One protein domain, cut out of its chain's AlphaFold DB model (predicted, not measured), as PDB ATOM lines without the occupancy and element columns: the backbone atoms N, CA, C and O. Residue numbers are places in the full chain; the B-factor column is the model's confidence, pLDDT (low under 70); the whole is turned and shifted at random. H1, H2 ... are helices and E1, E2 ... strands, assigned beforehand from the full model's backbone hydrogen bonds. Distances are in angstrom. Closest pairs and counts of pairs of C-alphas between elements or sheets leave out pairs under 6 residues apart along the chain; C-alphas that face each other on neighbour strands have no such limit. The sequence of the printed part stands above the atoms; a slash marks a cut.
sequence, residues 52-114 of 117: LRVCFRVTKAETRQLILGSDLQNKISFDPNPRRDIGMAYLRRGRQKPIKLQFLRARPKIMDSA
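This is residues 52 to 114 of the 117 residues of an uncharacterized protein of Bifidobacterium sp. wkB338 (UniProt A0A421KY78). A small antiparallel sheet of three strands has one helix, H1, over it along the edge strand E1, and beyond this body a tail sticks out, residues 106 to 114, with the short helix H3 in it. The short helix H2 sits just before E2, and a long loop, residues 69 to 81, leads to it from H1. The printed part has 63 residues with three named helices and three named strands, in the order E1, H1, H2, E2, E3, H3; the sheet's order is E1, E2, E3, and the class is mixed, helices and strands. The whole is loose, with a radius of gyration of the C-alphas of 13.4 A, and its spans are 42 by 28 by 16 A, the tail adding to the length.

Begin with E1, residues 52 to 56, an edge strand of the sheet. Its neighbour is the inner strand E2, residues 88 to 93, antiparallel at 160 degrees between their N-to-C directions. Look at C-alphas 54 and 91, which face each other at 4.7 A, and at N 53 and O 92, within hydrogen-bond range at 2.9 A; N 92 and O 53 are 2.8 A apart. Next to E2 is the other edge strand, E3, residues 99 to 102, antiparallel to it at 140 degrees. Here C-alphas 90 and 100 face each other at 4.5 A, and N 91 and O 99 are 2.8 A apart, within hydrogen-bond range. E2 and E3 form a hairpin with a tight link of 5 residues. Now turn to H1, residues 61 to 68, which is on the sheet at a height over the sheet of 9.5 A. It lies over E1 and runs along the strands, at 6 degrees to E1 on the local plane. The closest C-alphas of E1 and H1 are those of Arg 53 and Leu 68, 6.1 A apart; those of H1 and E2 are of Leu 68 and Arg 92, 6.5 A apart. H2, residues 82 to 85, is only just not on the sheet, with 4 pairs of C-alphas within 10 A, and it is only just apart from E1, at 8.0 A. H3, residues 108 to 112, is not on the sheet and is apart from E1, E2, H1 and H2. In H1 and H3 every O i to N i+4 pair is within hydrogen-bond range; H2 is too short for such a pair, and its one O i to N i+3 pair is within range.

Find C-alpha 52 at (165.791, 184.041, 130.194); from there E1 runs 13.3 A to C-alpha 56. H1 starts at C-alpha 61, at (174.883, 185.456, 113.246), and covers 10.5 A to C-alpha 68. H2 measures 5.5 A from C-alpha 82 to C-alpha 85. E2, the longest strand by residues, goes 16.5 A from C-alpha 88 to C-alpha 93, and E3 goes 10.1 A from C-alpha 99 to C-alpha 102. H3 covers 6.2 A and ends at C-alpha 112, at (174.636, 159.429, 135.941).

The two C-alphas farthest apart are those of Asp 71 and Ser 113, at 41.8 A. Residues 106 to 114, of which 108 to 112 belong to H3, stand free; without them the body of 54 residues spans 28 by 22 by 14 A. The printed part has no cut. The link from H1 to H2, with 13 residues, is long; the other links are tight. The mean pLDDT of the printed part is 87.0, and the model's confidence is under 70 at residues 73 to 74 and 111 to 114.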
ATOM      1  N   LEU A  52     164.358 184.298 130.280       93.44
ATOM      2  CA  LEU A  52     165.791 184.041 130.194       93.44
ATOM      3  C   LEU A  52     166.113 183.328 128.884       93.44
ATOM      4  O   LEU A  52     165.433 182.373 128.512       93.44
ATOM      5  N   ARG A  53     167.151 183.790 128.190       94.25
ATOM      6  CA  ARG A  53     167.595 183.236 126.909       94.25
ATOM      7  C   ARG A  53     169.093 182.994 126.969       94.25
ATOM      8  O   ARG A  53     169.847 183.894 127.338       94.25
ATOM      9  N   VAL A  54     169.505 181.777 126.631       95.38
ATOM     10  CA  VAL A  54     170.899 181.329 126.695       95.38
ATOM     11  C   VAL A  54     171.333 180.878 125.313       95.38
ATOM     12  O   VAL A  54     170.662 180.072 124.677       95.38
ATOM     13  N   CYS A  55     172.458 181.404 124.848       94.81
ATOM     14  CA  CYS A  55     173.038 181.072 123.557       94.81
ATOM     15  C   CYS A  55     174.485 180.643 123.764       94.81
ATOM     16  O   CYS A  55     175.366 181.476 124.000       94.81
ATOM     17  N   PHE A  56     174.713 179.335 123.693       95.56
ATOM     18  CA  PHE A  56     176.049 178.778 123.513       95.56
ATOM     19  C   PHE A  56     176.546 179.060 122.094       95.56
ATOM     20  O   PHE A  56     175.813 179.576 121.246       95.56
ATOM     21  N   ARG A  57     177.807 178.717 121.831       93.31
ATOM     22  CA  ARG A  57     178.416 178.916 120.519       93.31
ATOM     23  C   ARG A  57     177.562 178.315 119.398       93.31
ATOM     24  O   ARG A  57     177.343 177.109 119.340       93.31
ATOM     25  N   VAL A  58     177.171 179.172 118.460       90.62
ATOM     26  CA  VAL A  58     176.559 178.810 117.175       90.62
ATOM     27  C   VAL A  58     177.301 179.525 116.049       90.62
ATOM     28  O   VAL A  58     177.852 180.608 116.244       90.62
ATOM     29  N   THR A  59     177.335 178.918 114.865       85.50
ATOM     30  CA  THR A  59     178.162 179.390 113.744       85.50
ATOM     31  C   THR A  59     177.610 180.652 113.082       85.50
ATOM     32  O   THR A  59     178.372 181.551 112.736       85.50
ATOM     33  N   LYS A  60     176.286 180.759 112.925       89.06
ATOM     34  CA  LYS A  60     175.647 181.851 112.174       89.06
ATOM     35  C   LYS A  60     175.222 183.015 113.074       89.06
ATOM     36  O   LYS A  60     174.761 182.826 114.201       89.06
ATOM     37  N   ALA A  61     175.366 184.244 112.574       88.19
ATOM     38  CA  ALA A  61     174.883 185.456 113.246       88.19
ATOM     39  C   ALA A  61     173.360 185.462 113.412       88.19
ATOM     40  O   ALA A  61     172.859 185.748 114.496       88.19
ATOM     41  N   GLU A  62     172.640 185.050 112.375       88.62
ATOM     42  CA  GLU A  62     171.179 184.947 112.365       88.62
ATOM     43  C   GLU A  62     170.660 184.013 113.463       88.62
ATOM     44  O   GLU A  62     169.729 184.353 114.184       88.62
ATOM     45  N   THR A  63     171.319 182.870 113.684       90.62
ATOM     46  CA  THR A  63     170.954 181.931 114.756       90.62
ATOM     47  C   THR A  63     171.117 182.560 116.142       90.62
ATOM     48  O   THR A  63     170.288 182.338 117.023       90.62
ATOM     49  N   ARG A  64     172.149 183.394 116.342       90.94
ATOM     50  CA  ARG A  64     172.325 184.148 117.596       90.94
ATOM     51  C   ARG A  64     171.190 185.143 117.801       90.94
ATOM     52  O   ARG A  64     170.697 185.259 118.918       90.94
ATOM     53  N   GLN A  65     170.784 185.835 116.740       90.12
ATOM     54  CA  GLN A  65     169.686 186.803 116.771       90.12
ATOM     55  C   GLN A  65     168.337 186.129 117.022       90.12
ATOM     56  O   GLN A  65     167.550 186.639 117.811       90.12
ATOM     57  N   LEU A  66     168.096 184.953 116.438       90.69
ATOM     58  CA  LEU A  66     166.902 184.153 116.708       90.69
ATOM     59  C   LEU A  66     166.782 183.820 118.204       90.69
ATOM     60  O   LEU A  66     165.721 183.984 118.795       90.69
ATOM     61  N   ILE A  67     167.880 183.390 118.838       92.06
ATOM     62  CA  ILE A  67     167.872 183.023 120.261       92.06
ATOM     63  C   ILE A  67     167.821 184.263 121.156       92.06
ATOM     64  O   ILE A  67     167.012 184.340 122.074       92.06
ATOM     65  N   LEU A  68     168.721 185.223 120.942       91.56
ATOM     66  CA  LEU A  68     168.938 186.325 121.880       91.56
ATOM     67  C   LEU A  68     168.102 187.557 121.559       91.56
ATOM     68  O   LEU A  68     167.951 188.388 122.443       91.56
ATOM     69  N   GLY A  69     167.524 187.680 120.367       88.12
ATOM     70  CA  GLY A  69     166.819 188.859 119.858       88.12
ATOM     71  C   GLY A  69     167.596 189.584 118.753       88.12
ATOM     72  O   GLY A  69     168.828 189.643 118.771       88.12
ATOM     73  N   SER A  70     166.858 190.139 117.789       82.94
ATOM     74  CA  SER A  70     167.388 190.794 116.584       82.94
ATOM     75  C   SER A  70     168.043 192.154 116.840       82.94
ATOM     76  O   SER A  70     168.882 192.584 116.058       82.94
ATOM     77  N   ASP A  71     167.755 192.799 117.969       83.31
ATOM     78  CA  ASP A  71     168.272 194.115 118.374       83.31
ATOM     79  C   ASP A  71     169.748 194.110 118.834       83.31
ATOM     80  O   ASP A  71     170.275 195.107 119.334       83.31
ATOM     81  N   LEU A  72     170.433 192.975 118.689       76.25
ATOM     82  CA  LEU A  72     171.774 192.735 119.226       76.25
ATOM     83  C   LEU A  72     172.843 192.534 118.149       76.25
ATOM     84  O   LEU A  72     173.907 191.973 118.438       76.25
ATOM     85  N   GLN A  73     172.581 192.989 116.921       64.50
ATOM     86  CA  GLN A  73     173.545 192.902 115.825       64.50
ATOM     87  C   GLN A  73     174.912 193.466 116.267       64.50
ATOM     88  O   GLN A  73     174.994 194.530 116.878       64.50
ATOM     89  N   ASN A  74     175.978 192.692 116.030       67.75
ATOM     90  CA  ASN A  74     177.381 192.982 116.370       67.75
ATOM     91  C   ASN A  74     177.767 193.023 117.867       67.75
ATOM     92  O   ASN A  74     178.938 193.216 118.179       67.75
ATOM     93  N   LYS A  75     176.845 192.771 118.809       74.69
ATOM     94  CA  LYS A  75     177.139 192.779 120.265       74.69
ATOM     95  C   LYS A  75     177.487 191.407 120.856       74.69
ATOM     96  O   LYS A  75     177.782 191.300 122.045       74.69
ATOM     97  N   ILE A  76     177.407 190.357 120.045       85.62
ATOM     98  CA  ILE A  76     177.590 188.962 120.453       85.62
ATOM     99  C   ILE A  76     178.663 188.358 119.558       85.62
ATOM    100  O   ILE A  76     178.442 188.241 118.353       85.62
ATOM    101  N   SER A  77     179.786 187.925 120.123       86.62
ATOM    102  CA  SER A  77     180.861 187.259 119.388       86.62
ATOM    103  C   SER A  77     181.388 186.044 120.152       86.62
ATOM    104  O   SER A  77     181.509 186.021 121.378       86.62
ATOM    105  N   PHE A  78     181.674 185.000 119.388       89.00
ATOM    106  CA  PHE A  78     182.314 183.781 119.862       89.00
ATOM    107  C   PHE A  78     183.775 183.796 119.409       89.00
ATOM    108  O   PHE A  78     184.098 184.420 118.396       89.00
ATOM    109  N   ASP A  79     184.646 183.158 120.182       90.88
ATOM    110  CA  ASP A  79     186.057 183.013 119.855       90.88
ATOM    111  C   ASP A  79     186.192 182.220 118.535       90.88
ATOM    112  O   ASP A  79     185.476 181.225 118.323       90.88
ATOM    113  N   PRO A  80     187.086 182.645 117.622       87.69
ATOM    114  CA  PRO A  80     187.383 181.891 116.410       87.69
ATOM    115  C   PRO A  80     187.793 180.440 116.696       87.69
ATOM    116  O   PRO A  80     187.439 179.545 115.929       87.69
ATOM    117  N   ASN A  81     188.481 180.189 117.815       91.94
ATOM    118  CA  ASN A  81     188.815 178.861 118.308       91.94
ATOM    119  C   ASN A  81     187.659 178.286 119.155       91.94
ATOM    120  O   ASN A  81     187.477 178.685 120.310       91.94
ATOM    121  N   PRO A  82     186.931 177.261 118.663       88.31
ATOM    122  CA  PRO A  82     185.782 176.688 119.367       88.31
ATOM    123  C   PRO A  82     186.101 176.175 120.773       88.31
ATOM    124  O   PRO A  82     185.226 176.168 121.636       88.31
ATOM    125  N   ARG A  83     187.345 175.733 121.011       91.31
ATOM    126  CA  ARG A  83     187.762 175.163 122.298       91.31
ATOM    127  C   ARG A  83     187.740 176.193 123.427       91.31
ATOM    128  O   ARG A  83     187.568 175.810 124.578       91.31
ATOM    129  N   ARG A  84     187.884 177.482 123.104       90.06
ATOM    130  CA  ARG A  84     187.864 178.579 124.084       90.06
ATOM    131  C   ARG A  84     186.458 178.978 124.524       90.06
ATOM    132  O   ARG A  84     186.313 179.610 125.560       90.06
ATOM    133  N   ASP A  85     185.431 178.575 123.779       93.38
ATOM    134  CA  ASP A  85     184.034 178.820 124.139       93.38
ATOM    135  C   ASP A  85     183.342 177.591 124.748       93.38
ATOM    136  O   ASP A  85     182.118 177.578 124.897       93.38
ATOM    137  N   ILE A  86     184.082 176.538 125.116       92.00
ATOM    138  CA  ILE A  86     183.479 175.380 125.786       92.00
ATOM    139  C   ILE A  86     182.863 175.830 127.116       92.00
ATOM    140  O   ILE A  86     183.546 176.280 128.033       92.00
ATOM    141  N   GLY A  87     181.540 175.707 127.214       93.44
ATOM    142  CA  GLY A  87     180.762 176.180 128.357       93.44
ATOM    143  C   GLY A  87     180.589 177.703 128.422       93.44
ATOM    144  O   GLY A  87     179.887 178.177 129.309       93.44
ATOM    145  N   MET A  88     181.138 178.478 127.486       95.81
ATOM    146  CA  MET A  88     180.837 179.905 127.380       95.81
ATOM    147  C   MET A  88     179.487 180.107 126.695       95.81
ATOM    148  O   MET A  88     179.211 179.537 125.636       95.81
ATOM    149  N   ALA A  89     178.655 180.972 127.267       95.94
ATOM    150  CA  ALA A  89     177.388 181.350 126.662       95.94
ATOM    151  C   ALA A  89     177.072 182.823 126.892       95.94
ATOM    152  O   ALA A  89     177.537 183.456 127.843       95.94
ATOM    153  N   TYR A  90     176.223 183.351 126.021       95.38
ATOM    154  CA  TYR A  90     175.552 184.615 126.249       95.38
ATOM    155  C   TYR A  90     174.215 184.372 126.928       95.38
ATOM    156  O   TYR A  90     173.406 183.574 126.455       95.38
ATOM    157  N   LEU A  91     173.978 185.101 128.007       95.31
ATOM    158  CA  LEU A  91     172.742 185.078 128.767       95.31
ATOM    159  C   LEU A  91     172.051 186.433 128.638       95.31
ATOM    160  O   LEU A  91     172.652 187.479 128.884       95.31
ATOM    161  N   ARG A  92     170.778 186.416 128.249       93.62
ATOM    162  CA  ARG A  92     169.939 187.608 128.145       93.62
ATOM    163  C   ARG A  92     168.677 187.436 128.975       93.62
ATOM    164  O   ARG A  92     167.924 186.487 128.772       93.62
ATOM    165  N   ARG A  93     168.421 188.397 129.863       92.06
ATOM    166  CA  ARG A  93     167.176 188.494 130.630       92.06
ATOM    167  C   ARG A  93     166.277 189.577 130.039       92.06
ATOM    168  O   ARG A  93     166.681 190.739 129.960       92.06
ATOM    169  N   GLY A  94     165.073 189.213 129.606       86.69
ATOM    170  CA  GLY A  94     164.146 190.129 128.939       86.69
ATOM    171  C   GLY A  94     164.820 190.883 127.785       86.69
ATOM    172  O   GLY A  94     165.438 190.270 126.912       86.69
ATOM    173  N   ARG A  95     164.735 192.221 127.799       84.81
ATOM    174  CA  ARG A  95     165.387 193.107 126.814       84.81
ATOM    175  C   ARG A  95     166.768 193.627 127.235       84.81
ATOM    176  O   ARG A  95     167.367 194.385 126.480       84.81
ATOM    177  N   GLN A  96     167.299 193.205 128.383       89.81
ATOM    178  CA  GLN A  96     168.593 193.680 128.891       89.81
ATOM    179  C   GLN A  96     169.744 193.331 127.936       89.81
ATOM    180  O   GLN A  96     169.614 192.447 127.080       89.81
ATOM    181  N   LYS A  97     170.877 194.029 128.084       89.50
ATOM    182  CA  LYS A  97     172.109 193.707 127.355       89.50
ATOM    183  C   LYS A  97     172.559 192.284 127.733       89.50
ATOM    184  O   LYS A  97     172.600 191.980 128.926       89.50
ATOM    185  N   PRO A  98     172.890 191.415 126.762       93.00
ATOM    186  CA  PRO A  98     173.428 190.097 127.065       93.00
ATOM    187  C   PRO A  98     174.749 190.184 127.825       93.00
ATOM    188  O   PRO A  98     175.589 191.035 127.522       93.00
ATOM    189  N   ILE A  99     174.951 189.249 128.744       93.62
ATOM    190  CA  ILE A  99     176.218 189.042 129.443       93.62
ATOM    191  C   ILE A  99     176.863 187.748 128.947       93.62
ATOM    192  O   ILE A  99     176.168 186.752 128.750       93.62
ATOM    193  N   LYS A 100     178.180 187.764 128.718       94.19
ATOM    194  CA  LYS A 100     178.953 186.558 128.392       94.19
ATOM    195  C   LYS A 100     179.458 185.952 129.700       94.19
ATOM    196  O   LYS A 100     180.049 186.672 130.500       94.19
ATOM    197  N   LEU A 101     179.219 184.663 129.925       95.38
ATOM    198  CA  LEU A 101     179.630 183.975 131.150       95.38
ATOM    199  C   LEU A 101     180.025 182.517 130.887       95.38
ATOM    200  O   LEU A 101     179.631 181.935 129.874       95.38
ATOM    201  N   GLN A 102     180.788 181.946 131.817       95.44
ATOM    202  CA  GLN A 102     181.192 180.541 131.826       95.44
ATOM    203  C   GLN A 102     180.183 179.718 132.636       95.44
ATOM    204  O   GLN A 102     180.002 179.946 133.831       95.44
ATOM    205  N   PHE A 103     179.552 178.738 132.000       94.81
ATOM    206  CA  PHE A 103     178.753 177.723 132.678       94.81
ATOM    207  C   PHE A 103     179.670 176.711 133.364       94.81
ATOM    208  O   PHE A 103     180.713 176.319 132.826       94.81
ATOM    209  N   LEU A 104     179.252 176.271 134.551       91.50
ATOM    210  CA  LEU A 104     179.950 175.236 135.302       91.50
ATOM    211  C   LEU A 104     179.831 173.890 134.587       91.50
ATOM    212  O   LEU A 104     178.766 173.507 134.102       91.50
ATOM    213  N   ARG A 105     180.936 173.147 134.561       88.75
ATOM    214  CA  ARG A 105     180.952 171.776 134.064       88.75
ATOM    215  C   ARG A 105     180.436 170.840 135.153       88.75
ATOM    216  O   ARG A 105     181.106 170.646 136.166       88.75
ATOM    217  N   ALA A 106     179.294 170.208 134.912       85.25
ATOM    218  CA  ALA A 106     178.861 169.078 135.722       85.25
ATOM    219  C   ALA A 106     179.784 167.875 135.464       85.25
ATOM    220  O   ALA A 106     180.102 167.550 134.316       85.25
ATOM    221  N   ARG A 107     180.257 167.227 136.534       82.62
ATOM    222  CA  ARG A 107     181.023 165.980 136.409       82.62
ATOM    223  C   ARG A 107     180.063 164.856 135.997       82.62
ATOM    224  O   ARG A 107     179.002 164.774 136.609       82.62
ATOM    225  N   PRO A 108     180.443 163.958 135.069       78.75
ATOM    226  CA  PRO A 108     179.579 162.853 134.636       78.75
ATOM    227  C   PRO A 108     179.008 162.035 135.802       78.75
ATOM    228  O   PRO A 108     177.807 161.826 135.880       78.75
ATOM    229  N   LYS A 109     179.838 161.746 136.817       79.25
ATOM    230  CA  LYS A 109     179.429 161.035 138.044       79.25
ATOM    231  C   LYS A 109     178.227 161.658 138.778       79.25
ATOM    232  O   LYS A 109     177.525 160.943 139.480       79.25
ATOM    233  N   ILE A 110     178.005 162.968 138.650       72.25
ATOM    234  CA  ILE A 110     176.863 163.677 139.258       72.25
ATOM    235  C   ILE A 110     175.603 163.541 138.386       72.25
ATOM    236  O   ILE A 110     174.500 163.552 138.914       72.25
ATOM    237  N   MET A 111     175.755 163.420 137.065       65.81
ATOM    238  CA  MET A 111     174.628 163.266 136.138       65.81
ATOM    239  C   MET A 111     174.103 161.828 136.113       65.81
ATOM    240  O   MET A 111     172.894 161.632 136.170       65.81
ATOM    241  N   ASP A 112     175.003 160.842 136.112       64.62
ATOM    242  CA  ASP A 112     174.636 159.429 135.941       64.62
ATOM    243  C   ASP A 112     174.114 158.783 137.237       64.62
ATOM    244  O   ASP A 112     173.297 157.870 137.196       64.62
ATOM    245  N   SER A 113     174.543 159.264 138.411       58.03
ATOM    246  CA  SER A 113     174.123 158.690 139.703       58.03
ATOM    247  C   SER A 113     172.670 158.994 140.077       58.03
ATOM    248  O   SER A 113     172.086 158.258 140.867       58.03
ATOM    249  N   ALA A 114     172.079 160.053 139.515       58.91
ATOM    250  CA  ALA A 114     170.681 160.406 139.754       58.91
ATOM    251  C   ALA A 114     169.704 159.665 138.820       58.91
ATOM    252  O   ALA A 114     168.535 159.525 139.171       58.91
TER     253      ALA A 114